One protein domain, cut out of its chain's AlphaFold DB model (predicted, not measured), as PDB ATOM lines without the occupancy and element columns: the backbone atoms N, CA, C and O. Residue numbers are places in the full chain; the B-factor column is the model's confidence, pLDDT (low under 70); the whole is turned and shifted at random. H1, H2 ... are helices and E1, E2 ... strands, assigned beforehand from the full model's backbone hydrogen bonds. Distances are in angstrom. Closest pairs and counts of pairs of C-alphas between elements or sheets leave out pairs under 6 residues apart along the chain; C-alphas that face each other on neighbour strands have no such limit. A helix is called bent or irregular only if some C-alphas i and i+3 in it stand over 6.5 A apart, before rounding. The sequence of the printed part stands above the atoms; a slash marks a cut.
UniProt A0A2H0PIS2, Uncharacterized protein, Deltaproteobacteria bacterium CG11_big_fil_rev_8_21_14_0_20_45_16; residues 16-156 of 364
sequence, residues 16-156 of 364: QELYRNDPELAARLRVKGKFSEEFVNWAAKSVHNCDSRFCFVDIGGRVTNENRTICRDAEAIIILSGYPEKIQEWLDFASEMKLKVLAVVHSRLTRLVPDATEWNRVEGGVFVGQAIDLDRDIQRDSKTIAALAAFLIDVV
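This is residues 16 to 156 of the 364 residues of an uncharacterized protein of Deltaproteobacteria bacterium CG11_big_fil_rev_8_21_14_0_20_45_16 (UniProt A0A2H0PIS2). A sheet of four strands forms the middle layer between two helices, H5 over one face and H6 over the other, both running along the strands. Beyond the edge strand E1, H3 and H4 lie side by side as a pair, and H1 and H2 make a small corner far from the sheet, joined to that pair by residues 30 to 36. The printed part has 141 residues with six named helices and four named strands, in the order H1, H2, H3, H4, E1, H5, E2, E3, E4, H6, and its class is mixed, helices and strands. The sheet is mixed, in the order E1, E2, E4, E3, with E3 antiparallel to E4 and the other neighbour pairs parallel. The whole is compact, with a radius of gyration of the C-alphas of 16.6 A, and spans 40 by 40 by 28 A.

In the sheet, E1, residues 76 to 81, is an edge strand and is parallel to E2, residues 100 to 108, at 13 degrees; N 79 and O 103 are within hydrogen-bond range at 2.8 A. E2 is parallel to E4, residues 126 to 132, at 18 degrees, with N 104 and O 127 within range at 2.8 A. E4 and the other edge strand, E3, residues 119 to 123, are antiparallel at 168 degrees and form a hairpin; N 121 and O 128 are 2.8 A apart. H5, residues 84 to 96, is on the sheet at a height of 9.1 A, over E1 and E2, and stands at 8 degrees to E1 on the local plane; its closest C-alphas to E1 are those of Ile 87 and Ser 81, 6.4 A apart. E1, H5 and E2 make a strand-helix-strand unit, two parallel neighbour strands with a helix between them in the chain, and its crossover is right-handed. H6, residues 143 to 155, is on the opposite face at a height of 9.0 A, over E4, with E2 and E3 only just left out at 2 of its 13 C-alphas each; the closest C-alphas of H6 and E4 are those of Thr 144 and Ala 131, 5.6 A apart. The sheet with H6 on one face and H5 on the other gives three layers. H4, residues 65 to 73, is not on the sheet but is near H5, with 5 pairs of C-alphas within 10 A. H3, residues 37 to 48, touches H4 at a shallow tilt of 21 degrees, the same way, and the closest C-alphas are those of Ala 44 and Ile 70, 4.1 A apart. H1, residues 16 to 21, and H2, residues 23 to 29, touch only at the corner, at a steep tilt of 49 degrees, opposite ways; their closest C-alphas are those of Tyr 19 and Ala 26, 5.3 A apart. H1 and H2 are apart from the sheet's strands, and H2 is apart from H3. In H1, H2, H3 and H6 every O i to N i+4 pair is within hydrogen-bond range; H4 has 4 of 5 and H5 7 of 9.

E2, the longest strand, is 24.2 A from C-alpha 100 at (277.759, 283.999, 326.375) to C-alpha 108 at (267.938, 273.432, 306.987). E4 is 19.5 A long, E1 16.5 A and E3 13.1 A. H5 measures 19.3 A, H6 18.3 A, H3 16.3 A and H4 14.3 A. H4 is irregular: C-alphas 70 and 73 are 7.3 A apart. H1 begins at C-alpha 16, (283.282, 276.336, 294.597), and H6 ends at C-alpha 155, (272.877, 293.288, 322.228).

The two C-alphas farthest apart are those of Glu 38 and Asp 115, 44.8 A. The printed part has no cut. The link from H3 to H4, residues 49 to 64, is long. The mean pLDDT of the printed part is 80.1, and it is under 70 at residues 16 to 35, 38, 49 to 53 and 135 to 140.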
ATOM      1  N   GLN A  16     284.709 276.055 294.820       38.75
ATOM      2  CA  GLN A  16     283.282 276.336 294.597       38.75
ATOM      3  C   GLN A  16     282.805 275.895 293.210       38.75
ATOM      4  O   GLN A  16     281.835 275.154 293.100       38.75
ATOM      5  N   GLU A  17     283.527 276.273 292.157       38.84
ATOM      6  CA  GLU A  17     283.206 275.861 290.785       38.84
ATOM      7  C   GLU A  17     283.384 274.346 290.593       38.84
ATOM      8  O   GLU A  17     282.572 273.682 289.950       38.84
ATOM      9  N   LEU A  18     284.392 273.773 291.257       40.91
ATOM     10  CA  LEU A  18     284.609 272.331 291.302       40.91
ATOM     11  C   LEU A  18     283.498 271.598 292.077       40.91
ATOM     12  O   LEU A  18     283.075 270.536 291.645       40.91
ATOM     13  N   TYR A  19     282.984 272.155 293.182       48.19
ATOM     14  CA  TYR A  19     281.847 271.592 293.926       48.19
ATOM     15  C   TYR A  19     280.567 271.566 293.084       48.19
ATOM     16  O   TYR A  19     279.795 270.620 293.220       48.19
ATOM     17  N   ARG A  20     280.359 272.565 292.215       46.12
ATOM     18  CA  ARG A  20     279.197 272.638 291.316       46.12
ATOM     19  C   ARG A  20     279.267 271.633 290.170       46.12
ATOM     20  O   ARG A  20     278.247 271.047 289.820       46.12
ATOM     21  N   ASN A  21     280.455 271.437 289.601       51.34
ATOM     22  CA  ASN A  21     280.631 270.651 288.377       51.34
ATOM     23  C   ASN A  21     281.056 269.193 288.633       51.34
ATOM     24  O   ASN A  21     280.711 268.316 287.844       51.34
ATOM     25  N   ASP A  22     281.789 268.917 289.718       53.72
ATOM     26  CA  ASP A  22     282.247 267.573 290.103       53.72
ATOM     27  C   ASP A  22     282.384 267.446 291.644       53.72
ATOM     28  O   ASP A  22     283.479 267.582 292.214       53.72
ATOM     29  N   PRO A  23     281.268 267.178 292.353       52.22
ATOM     30  CA  PRO A  23     281.241 267.091 293.813       52.22
ATOM     31  C   PRO A  23     282.162 266.001 294.388       52.22
ATOM     32  O   PRO A  23     282.694 266.159 295.493       52.22
ATOM     33  N   GLU A  24     282.373 264.899 293.659       59.69
ATOM     34  CA  GLU A  24     283.238 263.794 294.092       59.69
ATOM     35  C   GLU A  24     284.721 264.162 293.981       59.69
ATOM     36  O   GLU A  24     285.514 263.862 294.880       59.69
ATOM     37  N   LEU A  25     285.126 264.847 292.911       55.38
ATOM     38  CA  LEU A  25     286.478 265.385 292.776       55.38
ATOM     39  C   LEU A  25     286.747 266.500 293.792       55.38
ATOM     40  O   LEU A  25     287.804 266.499 294.424       55.38
ATOM     41  N   ALA A  26     285.776 267.383 294.037       54.00
ATOM     42  CA  ALA A  26     285.869 268.404 295.079       54.00
ATOM     43  C   ALA A  26     286.049 267.794 296.478       54.00
ATOM     44  O   ALA A  26     286.878 268.264 297.262       54.00
ATOM     45  N   ALA A  27     285.329 266.711 296.789       54.81
ATOM     46  CA  ALA A  27     285.493 265.980 298.041       54.81
ATOM     47  C   ALA A  27     286.879 265.322 298.162       54.81
ATOM     48  O   ALA A  27     287.475 265.369 299.240       54.81
ATOM     49  N   ARG A  28     287.418 264.765 297.068       53.91
ATOM     50  CA  ARG A  28     288.754 264.137 297.030       53.91
ATOM     51  C   ARG A  28     289.902 265.141 297.154       53.91
ATOM     52  O   ARG A  28     290.889 264.847 297.822       53.91
ATOM     53  N   LEU A  29     289.779 266.319 296.541       46.75
ATOM     54  CA  LEU A  29     290.804 267.373 296.564       46.75
ATOM     55  C   LEU A  29     290.750 268.248 297.824       46.75
ATOM     56  O   LEU A  29     291.638 269.070 298.059       46.75
ATOM     57  N   ARG A  30     289.726 268.071 298.667       44.00
ATOM     58  CA  ARG A  30     289.558 268.817 299.913       44.00
ATOM     59  C   ARG A  30     290.633 268.448 300.939       44.00
ATOM     60  O   ARG A  30     290.434 267.603 301.810       44.00
ATOM     61  N   VAL A  31     291.731 269.194 300.937       47.16
ATOM     62  CA  VAL A  31     292.700 269.187 302.037       47.16
ATOM     63  C   VAL A  31     292.219 270.165 303.112       47.16
ATOM     64  O   VAL A  31     292.429 271.373 303.024       47.16
ATOM     65  N   LYS A  32     291.535 269.665 304.151       48.62
ATOM     66  CA  LYS A  32     291.316 270.471 305.363       48.62
ATOM     67  C   LYS A  32     292.683 270.715 306.007       48.62
ATOM     68  O   LYS A  32     293.303 269.770 306.491       48.62
ATOM     69  N   GLY A  33     293.146 271.966 306.005       51.53
ATOM     70  CA  GLY A  33     294.334 272.355 306.763       51.53
ATOM     71  C   GLY A  33     294.194 271.909 308.219       51.53
ATOM     72  O   GLY A  33     293.119 272.051 308.808       51.53
ATOM     73  N   LYS A  34     295.254 271.325 308.781       56.97
ATOM     74  CA  LYS A  34     295.303 271.012 310.212       56.97
ATOM     75  C   LYS A  34     295.447 272.320 310.984       56.97
ATOM     76  O   LYS A  34     296.107 273.239 310.499       56.97
ATOM     77  N   PHE A  35     294.851 272.397 312.169       59.88
ATOM     78  CA  PHE A  35     295.210 273.435 313.127       59.88
ATOM     79  C   PHE A  35     296.672 273.200 313.521       59.88
ATOM     80  O   PHE A  35     296.970 272.321 314.324       59.88
ATOM     81  N   SER A  36     297.605 273.896 312.872       75.75
ATOM     82  CA  SER A  36     298.985 273.920 313.342       75.75
ATOM     83  C   SER A  36     299.049 274.757 314.612       75.75
ATOM     84  O   SER A  36     298.280 275.702 314.776       75.75
ATOM     85  N   GLU A  37     299.995 274.447 315.489       76.25
ATOM     86  CA  GLU A  37     300.228 275.230 316.702       76.25
ATOM     87  C   GLU A  37     300.478 276.716 316.383       76.25
ATOM     88  O   GLU A  37     299.908 277.591 317.027       76.25
ATOM     89  N   GLU A  38     301.226 277.006 315.309       68.06
ATOM     90  CA  GLU A  38     301.437 278.366 314.785       68.06
ATOM     91  C   GLU A  38     300.107 279.074 314.471       68.06
ATOM     92  O   GLU A  38     299.906 280.216 314.880       68.06
ATOM     93  N   PHE A  39     299.175 278.393 313.790       71.62
ATOM     94  CA  PHE A  39     297.869 278.959 313.443       71.62
ATOM     95  C   PHE A  39     296.993 279.181 314.681       71.62
ATOM     96  O   PHE A  39     296.337 280.212 314.784       71.62
ATOM     97  N   VAL A  40     296.989 278.235 315.621       80.81
ATOM     98  CA  VAL A  40     296.209 278.339 316.864       80.81
ATOM     99  C   VAL A  40     296.713 279.494 317.720       80.81
ATOM    100  O   VAL A  40     295.912 280.302 318.180       80.81
ATOM    101  N   ASN A  41     298.032 279.611 317.879       75.06
ATOM    102  CA  ASN A  41     298.653 280.704 318.620       75.06
ATOM    103  C   ASN A  41     298.400 282.056 317.948       75.06
ATOM    104  O   ASN A  41     298.136 283.040 318.637       75.06
ATOM    105  N   TRP A  42     298.453 282.109 316.615       75.19
ATOM    106  CA  TRP A  42     298.100 283.305 315.857       75.19
ATOM    107  C   TRP A  42     296.636 283.705 316.083       75.19
ATOM    108  O   TRP A  42     296.377 284.835 316.484       75.19
ATOM    109  N   ALA A  43     295.693 282.775 315.909       74.56
ATOM    110  CA  ALA A  43     294.267 283.047 316.068       74.56
ATOM    111  C   ALA A  43     293.911 283.455 317.507       74.56
ATOM    112  O   ALA A  43     293.166 284.411 317.697       74.56
ATOM    113  N   ALA A  44     294.480 282.788 318.516       81.75
ATOM    114  CA  ALA A  44     294.278 283.145 319.919       81.75
ATOM    115  C   ALA A  44     294.804 284.554 320.238       81.75
ATOM    116  O   ALA A  44     294.111 285.334 320.881       81.75
ATOM    117  N   LYS A  45     295.993 284.917 319.732       74.25
ATOM    118  CA  LYS A  45     296.522 286.283 319.874       74.25
ATOM    119  C   LYS A  45     295.642 287.317 319.173       74.25
ATOM    120  O   LYS A  45     295.426 288.385 319.731       74.25
ATOM    121  N   SER A  46     295.127 287.011 317.982       70.44
ATOM    122  CA  SER A  46     294.216 287.909 317.265       70.44
ATOM    123  C   SER A  46     292.892 288.115 318.000       70.44
ATOM    124  O   SER A  46     292.391 289.229 317.990       70.44
ATOM    125  N   VAL A  47     292.350 287.087 318.666       79.31
ATOM    126  CA  VAL A  47     291.179 287.238 319.549       79.31
ATOM    127  C   VAL A  47     291.521 288.119 320.747       79.31
ATOM    128  O   VAL A  47     290.828 289.098 320.986       79.31
ATOM    129  N   HIS A  48     292.620 287.816 321.445       79.19
ATOM    130  CA  HIS A  48     293.066 288.561 322.626       79.19
ATOM    131  C   HIS A  48     293.288 290.055 322.357       79.19
ATOM    132  O   HIS A  48     292.958 290.903 323.180       79.19
ATOM    133  N   ASN A  49     293.886 290.377 321.210       66.69
ATOM    134  CA  ASN A  49     294.244 291.744 320.844       66.69
ATOM    135  C   ASN A  49     293.104 292.520 320.177       66.69
ATOM    136  O   ASN A  49     293.299 293.692 319.856       66.69
ATOM    137  N   CYS A  50     291.965 291.880 319.907       67.44
ATOM    138  CA  CYS A  50     290.882 292.518 319.183       67.44
ATOM    139  C   CYS A  50     290.143 293.525 320.069       67.44
ATOM    140  O   CYS A  50     289.522 293.154 321.059       67.44
ATOM    141  N   ASP A  51     290.156 294.786 319.654       63.00
ATOM    142  CA  ASP A  51     289.427 295.906 320.257       63.00
ATOM    143  C   ASP A  51     288.213 296.347 319.417       63.00
ATOM    144  O   ASP A  51     287.461 297.241 319.803       63.00
ATOM    145  N   SER A  52     288.001 295.711 318.261       62.78
ATOM    146  CA  SER A  52     286.868 295.996 317.384       62.78
ATOM    147  C   SER A  52     285.544 295.632 318.051       62.78
ATOM    148  O   SER A  52     285.407 294.559 318.637       62.78
ATOM    149  N   ARG A  53     284.517 296.469 317.842       64.94
ATOM    150  CA  ARG A  53     283.145 296.232 318.334       64.94
ATOM    151  C   ARG A  53     282.587 294.854 317.952       64.94
ATOM    152  O   ARG A  53     281.798 294.285 318.701       64.94
ATOM    153  N   PHE A  54     282.968 294.338 316.783       71.38
ATOM    154  CA  PHE A  54     282.638 292.988 316.337       71.38
ATOM    155  C   PHE A  54     283.888 292.272 315.833       71.38
ATOM    156  O   PHE A  54     284.550 292.746 314.914       71.38
ATOM    157  N   CYS A  55     284.139 291.081 316.371       74.19
ATOM    158  CA  CYS A  55     285.128 290.147 315.854       74.19
ATOM    159  C   CYS A  55     284.495 288.766 315.721       74.19
ATOM    160  O   CYS A  55     284.113 288.145 316.712       74.19
ATOM    161  N   PHE A  56     284.358 288.290 314.484       81.56
ATOM    162  CA  PHE A  56     283.835 286.956 314.208       81.56
ATOM    163  C   PHE A  56     284.983 286.003 313.909       81.56
ATOM    164  O   PHE A  56     285.767 286.228 312.985       81.56
ATOM    165  N   VAL A  57     285.041 284.903 314.654       82.06
ATOM    166  CA  VAL A  57     286.041 283.856 314.457       82.06
ATOM    167  C   VAL A  57     285.351 282.560 314.065       82.06
ATOM    168  O   VAL A  57     284.588 281.989 314.840       82.06
ATOM    169  N   ASP A  58     285.638 282.074 312.856       84.75
ATOM    170  CA  ASP A  58     285.220 280.739 312.426       84.75
ATOM    171  C   ASP A  58     286.130 279.684 313.067       84.75
ATOM    172  O   ASP A  58     287.276 279.470 312.659       84.75
ATOM    173  N   ILE A  59     285.594 279.020 314.087       85.25
ATOM    174  CA  ILE A  59     286.278 277.974 314.851       85.25
ATOM    175  C   ILE A  59     286.036 276.563 314.285       85.25
ATOM    176  O   ILE A  59     286.572 275.580 314.797       85.25
ATOM    177  N   GLY A  60     285.310 276.443 313.170       84.12
ATOM    178  CA  GLY A  60     284.998 275.173 312.526       84.12
ATOM    179  C   GLY A  60     283.825 274.418 313.161       84.12
ATOM    180  O   GLY A  60     283.153 274.886 314.068       84.12
ATOM    181  N   GLY A  61     283.538 273.222 312.631       84.31
ATOM    182  CA  GLY A  61     282.310 272.467 312.941       84.31
ATOM    183  C   GLY A  61     282.472 271.276 313.893       84.31
ATOM    184  O   GLY A  61     281.678 270.336 313.806       84.31
ATOM    185  N   ARG A  62     283.534 271.245 314.704       87.00
ATOM    186  CA  ARG A  62     283.782 270.236 315.750       87.00
ATOM    187  C   ARG A  62     284.434 270.919 316.940       87.00
ATOM    188  O   ARG A  62     285.285 271.763 316.696       87.00
ATOM    189  N   VAL A  63     284.111 270.495 318.158       89.56
ATOM    190  CA  VAL A  63     284.803 270.971 319.356       89.56
ATOM    191  C   VAL A  63     286.183 270.319 319.451       89.56
ATOM    192  O   VAL A  63     286.308 269.092 319.453       89.56
ATOM    193  N   THR A  64     287.238 271.130 319.537       90.38
ATOM    194  CA  THR A  64     288.621 270.652 319.685       90.38
ATOM    195  C   THR A  64     289.398 271.414 320.764       90.38
ATOM    196  O   THR A  64     288.962 272.452 321.263       90.38
ATOM    197  N   ASN A  65     290.575 270.905 321.151       89.38
ATOM    198  CA  ASN A  65     291.451 271.593 322.112       89.38
ATOM    199  C   ASN A  65     291.985 272.917 321.557       89.38
ATOM    200  O   ASN A  65     292.179 273.874 322.297       89.38
ATOM    201  N   GLU A  66     292.167 272.997 320.246       88.69
ATOM    202  CA  GLU A  66     292.549 274.220 319.554       88.69
ATOM    203  C   GLU A  66     291.466 275.297 319.677       88.69
ATOM    204  O   GLU A  66     291.796 276.461 319.901       88.69
ATOM    205  N   ASN A  67     290.180 274.922 319.634       90.50
ATOM    206  CA  ASN A  67     289.090 275.864 319.900       90.50
ATOM    207  C   ASN A  67     289.131 276.398 321.330       90.50
ATOM    208  O   ASN A  67     288.920 277.589 321.520       90.50
ATOM    209  N   ARG A  68     289.466 275.565 322.326       93.19
ATOM    210  CA  ARG A  68     289.643 276.025 323.717       93.19
ATOM    211  C   ARG A  68     290.734 277.088 323.831       93.19
ATOM    212  O   ARG A  68     290.588 278.044 324.584       93.19
ATOM    213  N   THR A  69     291.821 276.945 323.074       89.88
ATOM    214  CA  THR A  69     292.895 277.945 323.050       89.88
ATOM    215  C   THR A  69     292.449 279.245 322.388       89.88
ATOM    216  O   THR A  69     292.684 280.309 322.946       89.88
ATOM    217  N   ILE A  70     291.785 279.167 321.232       86.38
ATOM    218  CA  ILE A  70     291.336 280.347 320.474       86.38
ATOM    219  C   ILE A  70     290.231 281.104 321.222       86.38
ATOM    220  O   ILE A  70     290.268 282.325 321.301       86.38
ATOM    221  N   CYS A  71     289.266 280.385 321.797       92.19
ATOM    222  CA  CYS A  71     288.106 280.971 322.468       92.19
ATOM    223  C   CYS A  71     288.373 281.397 323.916       92.19
ATOM    224  O   CYS A  71     287.440 281.838 324.575       92.19
ATOM    225  N   ARG A  72     289.602 281.256 324.431       91.50
ATOM    226  CA  ARG A  72     289.929 281.590 325.826       91.50
ATOM    227  C   ARG A  72     289.580 283.033 326.186       91.50
ATOM    228  O   ARG A  72     289.068 283.266 327.273       91.50
ATOM    229  N   ASP A  73     289.857 283.950 325.264       84.75
ATOM    230  CA  ASP A  73     289.632 285.388 325.434       84.75
ATOM    231  C   ASP A  73     288.408 285.879 324.639       84.75
ATOM    232  O   ASP A  73     288.202 287.078 324.487       84.75
ATOM    233  N   ALA A  74     287.594 284.960 324.106       89.81
ATOM    234  CA  ALA A  74     286.337 285.313 323.459       89.81
ATOM    235  C   ALA A  74     285.238 285.533 324.511       89.81
ATOM    236  O   ALA A  74     285.220 284.890 325.557       89.81
ATOM    237  N   GLU A  75     284.281 286.408 324.213       89.25
ATOM    238  CA  GLU A  75     283.213 286.767 325.161       89.25
ATOM    239  C   GLU A  75     281.908 286.003 324.902       89.25
ATOM    240  O   GLU A  75     281.074 285.812 325.792       89.25
ATOM    241  N   ALA A  76     281.704 285.581 323.657       92.81
ATOM    242  CA  ALA A  76     280.427 285.088 323.181       92.81
ATOM    243  C   ALA A  76     280.565 284.053 322.062       92.81
ATOM    244  O   ALA A  76     281.598 283.947 321.404       92.81
ATOM    245  N   ILE A  77     279.483 283.308 321.825       95.00
ATOM    246  CA  ILE A  77     279.385 282.323 320.749       95.00
ATOM    247  C   ILE A  77     278.036 282.398 320.027       95.00
ATOM    248  O   ILE A  77     276.983 282.626 320.631       95.00
ATOM    249  N   ILE A  78     278.086 282.170 318.716       95.25
ATOM    250  CA  ILE A  78     276.930 281.945 317.848       95.25
ATOM    251  C   ILE A  78     277.026 280.513 317.336       95.25
ATOM    252  O   ILE A  78     278.025 280.130 316.729       95.25
ATOM    253  N   ILE A  79     275.986 279.722 317.571       95.50
ATOM    254  CA  ILE A  79     275.937 278.314 317.190       95.50
ATOM    255  C   ILE A  79     275.075 278.191 315.939       95.50
ATOM    256  O   ILE A  79     273.874 278.435 315.982       95.50
ATOM    257  N   LEU A  80     275.679 277.785 314.824       92.81
ATOM    258  CA  LEU A  80     274.979 277.483 313.576       92.81
ATOM    259  C   LEU A  80     275.143 275.996 313.262       92.81
ATOM    260  O   LEU A  80     276.259 275.530 313.036       92.81
ATOM    261  N   SER A  81     274.044 275.240 313.218       90.44
ATOM    262  CA  SER A  81     274.119 273.802 312.948       90.44
ATOM    263  C   SER A  81     272.966 273.290 312.094       90.44
ATOM    264  O   SER A  81     271.798 273.579 312.347       90.44
ATOM    265  N   GLY A  82     273.302 272.451 311.110       87.31
ATOM    266  CA  GLY A  82     272.328 271.611 310.407       87.31
ATOM    267  C   GLY A  82     271.857 270.401 311.223       87.31
ATOM    268  O   GLY A  82     270.815 269.821 310.933       87.31
ATOM    269  N   TYR A  83     272.604 270.058 312.271       86.31
ATOM    270  CA  TYR A  83     272.478 268.842 313.069       86.31
ATOM    271  C   TYR A  83     272.078 269.220 314.502       86.31
ATOM    272  O   TYR A  83     272.920 269.763 315.229       86.31
ATOM    273  N   PRO A  84     270.810 269.019 314.913       82.19
ATOM    274  CA  PRO A  84     270.336 269.380 316.250       82.19
ATOM    275  C   PRO A  84     271.169 268.770 317.380       82.19
ATOM    276  O   PRO A  84     271.449 269.438 318.367       82.19
ATOM    277  N   GLU A  85     271.637 267.540 317.204       83.38
ATOM    278  CA  GLU A  85     272.463 266.822 318.171       83.38
ATOM    279  C   GLU A  85     273.817 267.500 318.424       83.38
ATOM    280  O   GLU A  85     274.347 267.429 319.529       83.38
ATOM    281  N   LYS A  86     274.352 268.227 317.434       88.06
ATOM    282  CA  LYS A  86     275.603 268.984 317.587       88.06
ATOM    283  C   LYS A  86     275.421 270.314 318.296       88.06
ATOM    284  O   LYS A  86     276.400 270.900 318.736       88.06
ATOM    285  N   ILE A  87     274.192 270.822 318.384       92.38
ATOM    286  CA  ILE A  87     273.934 272.076 319.097       92.38
ATOM    287  C   ILE A  87     274.258 271.888 320.575       92.38
ATOM    288  O   ILE A  87     274.930 272.741 321.143       92.38
ATOM    289  N   GLN A  88     273.863 270.756 321.166       92.88
ATOM    290  CA  GLN A  88     274.157 270.477 322.569       92.88
ATOM    291  C   GLN A  88     275.666 270.405 322.839       92.88
ATOM    292  O   GLN A  88     276.130 271.024 323.785       92.88
ATOM    293  N   GLU A  89     276.439 269.760 321.956       94.62
ATOM    294  CA  GLU A  89     277.911 269.719 322.044       94.62
ATOM    295  C   GLU A  89     278.522 271.134 322.132       94.62
ATOM    296  O   GLU A  89     279.411 271.392 322.943       94.62
ATOM    297  N   TRP A  90     278.015 272.076 321.331       95.44
ATOM    298  CA  TRP A  90     278.476 273.465 321.344       95.44
ATOM    299  C   TRP A  90     277.942 274.286 322.523       95.44
ATOM    300  O   TRP A  90     278.635 275.195 322.977       95.44
ATOM    301  N   LEU A  91     276.748 273.978 323.035       95.12
ATOM    302  CA  LEU A  91     276.224 274.583 324.263       95.12
ATOM    303  C   LEU A  91     277.061 274.169 325.478       95.12
ATOM    304  O   LEU A  91     277.411 275.017 326.299       95.12
ATOM    305  N   ASP A  92     277.442 272.895 325.555       95.31
ATOM    306  CA  ASP A  92     278.308 272.375 326.615       95.31
ATOM    307  C   ASP A  92     279.696 273.028 326.541       95.31
ATOM    308  O   ASP A  92     280.215 273.498 327.554       95.31
ATOM    309  N   PHE A  93     280.262 273.159 325.334       95.94
ATOM    310  CA  PHE A  93     281.508 273.899 325.108       95.94
ATOM    311  C   PHE A  93     281.401 275.373 325.523       95.94
ATOM    312  O   PHE A  93     282.308 275.904 326.165       95.94
ATOM    313  N   ALA A  94     280.294 276.044 325.190       95.88
ATOM    314  CA  ALA A  94     280.060 277.427 325.595       95.88
ATOM    315  C   ALA A  94     280.035 277.562 327.122       95.88
ATOM    316  O   ALA A  94     280.656 278.470 327.670       95.88
ATOM    317  N   SER A  95     279.381 276.622 327.810       96.06
ATOM    318  CA  SER A  95     279.358 276.564 329.271       96.06
ATOM    319  C   SER A  95     280.749 276.305 329.861       96.06
ATOM    320  O   SER A  95     281.126 276.965 330.828       96.06
ATOM    321  N   GLU A  96     281.521 275.374 329.290       95.94
ATOM    322  CA  GLU A  96     282.898 275.061 329.709       95.94
ATOM    323  C   GLU A  96     283.800 276.301 329.621       95.94
ATOM    324  O   GLU A  96     284.514 276.635 330.569       95.94
ATOM    325  N   MET A  97     283.720 277.014 328.498       95.75
ATOM    326  CA  MET A  97     284.533 278.193 328.201       95.75
ATOM    327  C   MET A  97     283.963 279.494 328.785       95.75
ATOM    328  O   MET A  97     284.571 280.547 328.621       95.75
ATOM    329  N   LYS A  98     282.815 279.433 329.475       95.50
ATOM    330  CA  LYS A  98     282.080 280.592 330.018       95.50
ATOM    331  C   LYS A  98     281.716 281.643 328.958       95.50
ATOM    332  O   LYS A  98     281.645 282.832 329.258       95.50
ATOM    333  N   LEU A  99     281.459 281.200 327.730       94.75
ATOM    334  CA  LEU A  99     281.038 282.052 326.622       94.75
ATOM    335  C   LEU A  99     279.546 282.366 326.734       94.75
ATOM    336  O   LEU A  99     278.722 281.471 326.941       94.75
ATOM    337  N   LYS A 100     279.169 283.627 326.510       94.31
ATOM    338  CA  LYS A 100     277.759 283.999 326.375       94.31
ATOM    339  C   LYS A 100     277.205 283.445 325.061       94.31
ATOM    340  O   LYS A 100     277.639 283.837 323.980       94.31
ATOM    341  N   VAL A 101     276.207 282.569 325.132       96.25
ATOM    342  CA  VAL A 101     275.484 282.123 323.933       96.25
ATOM    343  C   VAL A 101     274.610 283.277 323.449       96.25
ATOM    344  O   VAL A 101     273.638 283.637 324.106       96.25
ATOM    345  N   LEU A 102     274.966 283.885 322.317       94.94
ATOM    346  CA  LEU A 102     274.186 284.975 321.723       94.94
ATOM    347  C   LEU A 102     273.109 284.450 320.788       94.94
ATOM    348  O   LEU A 102     272.021 285.021 320.730       94.94
ATOM    349  N   ALA A 103     273.401 283.374 320.058       96.62
ATOM    350  CA  ALA A 103     272.452 282.830 319.107       96.62
ATOM    351  C   ALA A 103     272.600 281.326 318.879       96.62
ATOM    352  O   ALA A 103     273.708 280.788 318.887       96.62
ATOM    353  N   VAL A 104     271.470 280.680 318.597       96.69
ATOM    354  CA  VAL A 104     271.362 279.306 318.104       96.69
ATOM    355  C   VAL A 104     270.536 279.321 316.819       96.69
ATOM    356  O   VAL A 104     269.333 279.580 316.830       96.69
ATOM    357  N   VAL A 105     271.184 279.048 315.690       95.19
ATOM    358  CA  VAL A 105     270.556 279.015 314.371       95.19
ATOM    359  C   VAL A 105     270.564 277.590 313.830       95.19
ATOM    360  O   VAL A 105     271.608 276.969 313.618       95.19
ATOM    361  N   HIS A 106     269.370 277.072 313.570       92.44
ATOM    362  CA  HIS A 106     269.166 275.805 312.890       92.44
ATOM    363  C   HIS A 106     269.263 276.032 311.383       92.44
ATOM    364  O   HIS A 106     268.453 276.748 310.801       92.44
ATOM    365  N   SER A 107     270.245 275.410 310.739       88.94
ATOM    366  CA  SER A 107     270.325 275.397 309.280       88.94
ATOM    367  C   SER A 107     269.505 274.226 308.731       88.94
ATOM    368  O   SER A 107     269.581 273.099 309.235       88.94
ATOM    369  N   ARG A 108     268.686 274.470 307.710       87.06
ATOM    370  CA  ARG A 108     267.938 273.432 306.987       87.06
ATOM    371  C   ARG A 108     268.160 273.605 305.496       87.06
ATOM    372  O   ARG A 108     268.167 274.720 304.999       87.06
ATOM    373  N   LEU A 109     268.335 272.499 304.783       80.94
ATOM    374  CA  LEU A 109     268.359 272.522 303.325       80.94
ATOM    375  C   LEU A 109     266.979 272.107 302.831       80.94
ATOM    376  O   LEU A 109     266.510 271.022 303.181       80.94
ATOM    377  N   THR A 110     266.346 272.936 302.012       76.06
ATOM    378  CA  THR A 110     264.990 272.712 301.496       76.06
ATOM    379  C   THR A 110     264.937 271.448 300.637       76.06
ATOM    380  O   THR A 110     263.948 270.725 300.637       76.06
ATOM    381  N   ARG A 111     266.060 271.068 300.006       75.81
ATOM    382  CA  ARG A 111     266.200 269.769 299.319       75.81
ATOM    383  C   ARG A 111     266.045 268.547 300.236       75.81
ATOM    384  O   ARG A 111     265.762 267.462 299.748       75.81
ATOM    385  N   LEU A 112     266.289 268.703 301.539       75.31
ATOM    386  CA  LEU A 112     266.121 267.649 302.546       75.31
ATOM    387  C   LEU A 112     264.792 267.788 303.298       75.31
ATOM    388  O   LEU A 112     264.252 266.788 303.762       75.31
ATOM    389  N   VAL A 113     264.278 269.013 303.429       78.25
ATOM    390  CA  VAL A 113     263.016 269.326 304.110       78.25
ATOM    391  C   VAL A 113     262.252 270.367 303.276       78.25
ATOM    392  O   VAL A 113     262.434 271.562 303.503       78.25
ATOM    393  N   PRO A 114     261.423 269.937 302.304       77.38
ATOM    394  CA  PRO A 114     260.790 270.831 301.324       77.38
ATOM    395  C   PRO A 114     259.918 271.940 301.921       77.38
ATOM    396  O   PRO A 114     259.843 273.028 301.357       77.38
ATOM    397  N   ASP A 115     259.318 271.688 303.085       83.00
ATOM    398  CA  ASP A 115     258.416 272.626 303.765       83.00
ATOM    399  C   ASP A 115     259.120 273.467 304.846       83.00
ATOM    400  O   ASP A 115     258.468 274.113 305.670       83.00
ATOM    401  N   ALA A 116     260.456 273.446 304.901       82.12
ATOM    402  CA  ALA A 116     261.194 274.250 305.865       82.12
ATOM    403  C   ALA A 116     261.006 275.746 305.580       82.12
ATOM    404  O   ALA A 116     261.299 276.239 304.493       82.12
ATOM    405  N   THR A 117     260.568 276.487 306.595       87.44
ATOM    406  CA  THR A 117     260.431 277.943 306.543       87.44
ATOM    407  C   THR A 117     261.423 278.621 307.475       87.44
ATOM    408  O   THR A 117     261.880 278.048 308.469       87.44
ATOM    409  N   GLU A 118     261.779 279.860 307.146       92.19
ATOM    410  CA  GLU A 118     262.561 280.697 308.046       92.19
ATOM    411  C   GLU A 118     261.697 281.219 309.189       92.19
ATOM    412  O   GLU A 118     260.563 281.656 308.985       92.19
ATOM    413  N   TRP A 119     262.258 281.217 310.391       94.06
ATOM    414  CA  TRP A 119     261.655 281.833 311.567       94.06
ATOM    415  C   TRP A 119     262.751 282.265 312.533       94.06
ATOM    416  O   TRP A 119     263.861 281.736 312.514       94.06
ATOM    417  N   ASN A 120     262.442 283.223 313.398       95.88
ATOM    418  CA  ASN A 120     263.325 283.635 314.481       95.88
ATOM    419  C   ASN A 120     262.516 284.173 315.663       95.88
ATOM    420  O   ASN A 120     261.355 284.553 315.509       95.88
ATOM    421  N   ARG A 121     263.134 284.156 316.840       95.94
ATOM    422  CA  ARG A 121     262.629 284.721 318.093       95.94
ATOM    423  C   ARG A 121     263.791 284.946 319.060       95.94
ATOM    424  O   ARG A 121     264.887 284.441 318.842       95.94
ATOM    425  N   VAL A 122     263.541 285.674 320.143       95.56
ATOM    426  CA  VAL A 122     264.503 285.845 321.238       95.56
ATOM    427  C   VAL A 122     263.947 285.162 322.483       95.56
ATOM    428  O   VAL A 122     262.853 285.495 322.935       95.56
ATOM    429  N   GLU A 123     264.689 284.207 323.039       92.25
ATOM    430  CA  GLU A 123     264.322 283.449 324.241       92.25
ATOM    431  C   GLU A 123     265.384 283.659 325.316       92.25
ATOM    432  O   GLU A 123     266.555 283.359 325.103       92.25
ATOM    433  N   GLY A 124     265.002 284.217 326.469       88.69
ATOM    434  CA  GLY A 124     265.943 284.440 327.576       88.69
ATOM    435  C   GLY A 124     267.150 285.320 327.215       88.69
ATOM    436  O   GLY A 124     268.210 285.173 327.813       88.69
ATOM    437  N   GLY A 125     267.011 286.206 326.221       90.19
ATOM    438  CA  GLY A 125     268.112 287.032 325.713       90.19
ATOM    439  C   GLY A 125     269.035 286.328 324.710       90.19
ATOM    440  O   GLY A 125     270.084 286.879 324.387       90.19
ATOM    441  N   VAL A 126     268.656 285.147 324.212       95.12
ATOM    442  CA  VAL A 126     269.354 284.403 323.154       95.12
ATOM    443  C   VAL A 126     268.516 284.437 321.879       95.12
ATOM    444  O   VAL A 126     267.321 284.145 321.908       95.12
ATOM    445  N   PHE A 127     269.129 284.771 320.745       97.31
ATOM    446  CA  PHE A 127     268.468 284.675 319.448       97.31
ATOM    447  C   PHE A 127     268.354 283.210 319.021       97.31
ATOM    448  O   PHE A 127     269.352 282.503 318.913       97.31
ATOM    449  N   VAL A 128     267.145 282.749 318.724       96.94
ATOM    450  CA  VAL A 128     266.896 281.389 318.240       96.94
ATOM    451  C   VAL A 128     266.173 281.473 316.909       96.94
ATOM    452  O   VAL A 128     265.151 282.149 316.795       96.94
ATOM    453  N   GLY A 129     266.674 280.781 315.889       95.44
ATOM    454  CA  GLY A 129     266.063 280.838 314.564       95.44
ATOM    455  C   GLY A 129     266.344 279.636 313.682       95.44
ATOM    456  O   GLY A 129     267.218 278.821 313.965       95.44
ATOM    457  N   GLN A 130     265.609 279.551 312.581       93.81
ATOM    458  CA  GLN A 130     265.863 278.633 311.482       93.81
ATOM    459  C   GLN A 130     266.164 279.426 310.216       93.81
ATOM    460  O   GLN A 130     265.382 280.290 309.815       93.81
ATOM    461  N   ALA A 131     267.298 279.123 309.598       91.56
ATOM    462  CA  ALA A 131     267.688 279.632 308.293       91.56
ATOM    463  C   ALA A 131     267.631 278.483 307.282       91.56
ATOM    464  O   ALA A 131     268.004 277.347 307.600       91.56
ATOM    465  N   ILE A 132     267.148 278.774 306.077       88.19
ATOM    466  CA  ILE A 132     266.995 277.777 305.016       88.19
ATOM    467  C   ILE A 132     268.000 278.026 303.899       88.19
ATOM    468  O   ILE A 132     268.336 279.170 303.610       88.19
ATOM    469  N   ASP A 133     268.470 276.946 303.280       79.56
ATOM    470  CA  ASP A 133     269.346 276.974 302.106       79.56
ATOM    471  C   ASP A 133     270.567 277.886 302.264       79.56
ATOM    472  O   ASP A 133     270.968 278.570 301.328       79.56
ATOM    473  N   LEU A 134     271.224 277.827 303.429       74.06
ATOM    474  CA  LEU A 134     272.562 278.403 303.639       74.06
ATOM    475  C   LEU A 134     273.658 277.625 302.877       74.06
ATOM    476  O   LEU A 134     274.792 277.497 303.349       74.06
ATOM    477  N   ASP A 135     273.304 277.034 301.737       67.12
ATOM    478  CA  ASP A 135     274.242 276.331 300.882       67.12
ATOM    479  C   ASP A 135     275.121 277.342 300.147       67.12
ATOM    480  O   ASP A 135     274.710 278.457 299.829       67.12
ATOM    481  N   ARG A 136     276.354 276.945 299.853       57.81
ATOM    482  CA  ARG A 136     277.329 277.829 299.195       57.81
ATOM    483  C   ARG A 136     276.928 278.167 297.758       57.81
ATOM    484  O   ARG A 136     277.437 279.130 297.191       57.81
ATOM    485  N   ASP A 137     276.028 277.377 297.182       49.09
ATOM    486  CA  ASP A 137     275.580 277.498 295.799       49.09
ATOM    487  C   ASP A 137     274.413 278.468 295.605       49.09
ATOM    488  O   ASP A 137     274.175 278.905 294.481       49.09
ATOM    489  N   ILE A 138     273.720 278.844 296.683       56.50
ATOM    490  CA  ILE A 138     272.544 279.709 296.629       56.50
ATOM    491  C   ILE A 138     272.801 280.916 297.530       56.50
ATOM    492  O   ILE A 138     272.599 280.868 298.741       56.50
ATOM    493  N   GLN A 139     273.233 282.031 296.938       54.12
ATOM    494  CA  GLN A 139     273.169 283.316 297.628       54.12
ATOM    495  C   GLN A 139     271.701 283.728 297.715       54.12
ATOM    496  O   GLN A 139     271.096 284.149 296.731       54.12
ATOM    497  N   ARG A 140     271.115 283.553 298.899       65.38
ATOM    498  CA  ARG A 140     269.753 283.979 299.200       65.38
ATOM    499  C   ARG A 140     269.775 284.974 300.345       65.38
ATOM    500  O   ARG A 140     270.454 284.756 301.348       65.38
ATOM    501  N   ASP A 141     268.965 286.015 300.219       74.19
ATOM    502  CA  ASP A 141     268.665 286.906 301.331       74.19
ATOM    503  C   ASP A 141     267.871 286.133 302.392       74.19
ATOM    504  O   ASP A 141     266.667 285.896 302.252       74.19
ATOM    505  N   SER A 142     268.565 285.694 303.443       84.69
ATOM    506  CA  SER A 142     267.947 285.036 304.593       84.69
ATOM    507  C   SER A 142     267.420 286.083 305.571       84.69
ATOM    508  O   SER A 142     268.187 286.849 306.164       84.69
ATOM    509  N   LYS A 143     266.103 286.085 305.796       89.75
ATOM    510  CA  LYS A 143     265.443 286.955 306.779       89.75
ATOM    511  C   LYS A 143     265.906 286.625 308.192       89.75
ATOM    512  O   LYS A 143     266.045 287.530 309.009       89.75
ATOM    513  N   THR A 144     266.176 285.351 308.478       92.56
ATOM    514  CA  THR A 144     266.710 284.926 309.779       92.56
ATOM    515  C   THR A 144     268.122 285.452 310.014       92.56
ATOM    516  O   THR A 144     268.398 285.943 311.105       92.56
ATOM    517  N   ILE A 145     269.009 285.406 309.013       90.69
ATOM    518  CA  ILE A 145     270.366 285.959 309.157       90.69
ATOM    519  C   ILE A 145     270.333 287.488 309.273       90.69
ATOM    520  O   ILE A 145     271.038 288.044 310.113       90.69
ATOM    521  N   ALA A 146     269.470 288.167 308.512       89.56
ATOM    522  CA  ALA A 146     269.267 289.609 308.654       89.56
ATOM    523  C   ALA A 146     268.750 289.986 310.058       89.56
ATOM    524  O   ALA A 146     269.254 290.922 310.677       89.56
ATOM    525  N   ALA A 147     267.791 289.223 310.595       93.31
ATOM    526  CA  ALA A 147     267.280 289.418 311.950       93.31
ATOM    527  C   ALA A 147     268.346 289.144 313.023       93.31
ATOM    528  O   ALA A 147     268.431 289.888 313.998       93.31
ATOM    529  N   LEU A 148     269.195 288.126 312.831       93.56
ATOM    530  CA  LEU A 148     270.334 287.865 313.711       93.56
ATOM    531  C   LEU A 148     271.309 289.045 313.708       93.56
ATOM    532  O   LEU A 148     271.715 289.498 314.772       93.56
ATOM    533  N   ALA A 149     271.667 289.571 312.535       89.62
ATOM    534  CA  ALA A 149     272.552 290.728 312.438       89.62
ATOM    535  C   ALA A 149     271.981 291.942 313.192       89.62
ATOM    536  O   ALA A 149     272.696 292.570 313.971       89.62
ATOM    537  N   ALA A 150     270.682 292.223 313.033       89.50
ATOM    538  CA  ALA A 150     270.003 293.287 313.773       89.50
ATOM    539  C   ALA A 150     270.030 293.056 315.295       89.50
ATOM    540  O   ALA A 150     270.327 293.976 316.053       89.50
ATOM    541  N   PHE A 151     269.789 291.821 315.743       91.50
ATOM    542  CA  PHE A 151     269.878 291.448 317.154       91.50
ATOM    543  C   PHE A 151     271.291 291.642 317.725       91.50
ATOM    544  O   PHE A 151     271.446 292.168 318.823       91.50
ATOM    545  N   LEU A 152     272.338 291.262 316.984       89.31
ATOM    546  CA  LEU A 152     273.724 291.443 317.427       89.31
ATOM    547  C   LEU A 152     274.085 292.925 317.586       89.31
ATOM    548  O   LEU A 152     274.784 293.277 318.533       89.31
ATOM    549  N   ILE A 153     273.581 293.794 316.706       85.25
ATOM    550  CA  ILE A 153     273.765 295.250 316.809       85.25
ATOM    551  C   ILE A 153     273.148 295.806 318.101       85.25
ATOM    552  O   ILE A 153     273.749 296.685 318.718       85.25
ATOM    553  N   ASP A 154     271.987 295.291 318.506       84.44
ATOM    554  CA  ASP A 154     271.263 295.725 319.706       84.44
ATOM    555  C   ASP A 154     271.913 295.210 321.004       84.44
ATOM    556  O   ASP A 154     272.124 295.960 321.957       84.44
ATOM    557  N   VAL A 155     272.307 293.930 321.029       81.12
ATOM    558  CA  VAL A 155     272.877 293.288 322.228       81.12
ATOM    559  C   VAL A 155     274.308 293.737 322.513       81.12
ATOM    560  O   VAL A 155     274.713 293.791 323.682       81.12
ATOM    561  N   VAL A 156     275.077 294.087 321.479       70.38
ATOM    562  CA  VAL A 156     276.379 294.742 321.647       70.38
ATOM    563  C   VAL A 156     276.130 296.207 321.990       70.38
ATOM    564  O   VAL A 156     276.123 297.107 321.143       70.38
TER     565      VAL A 156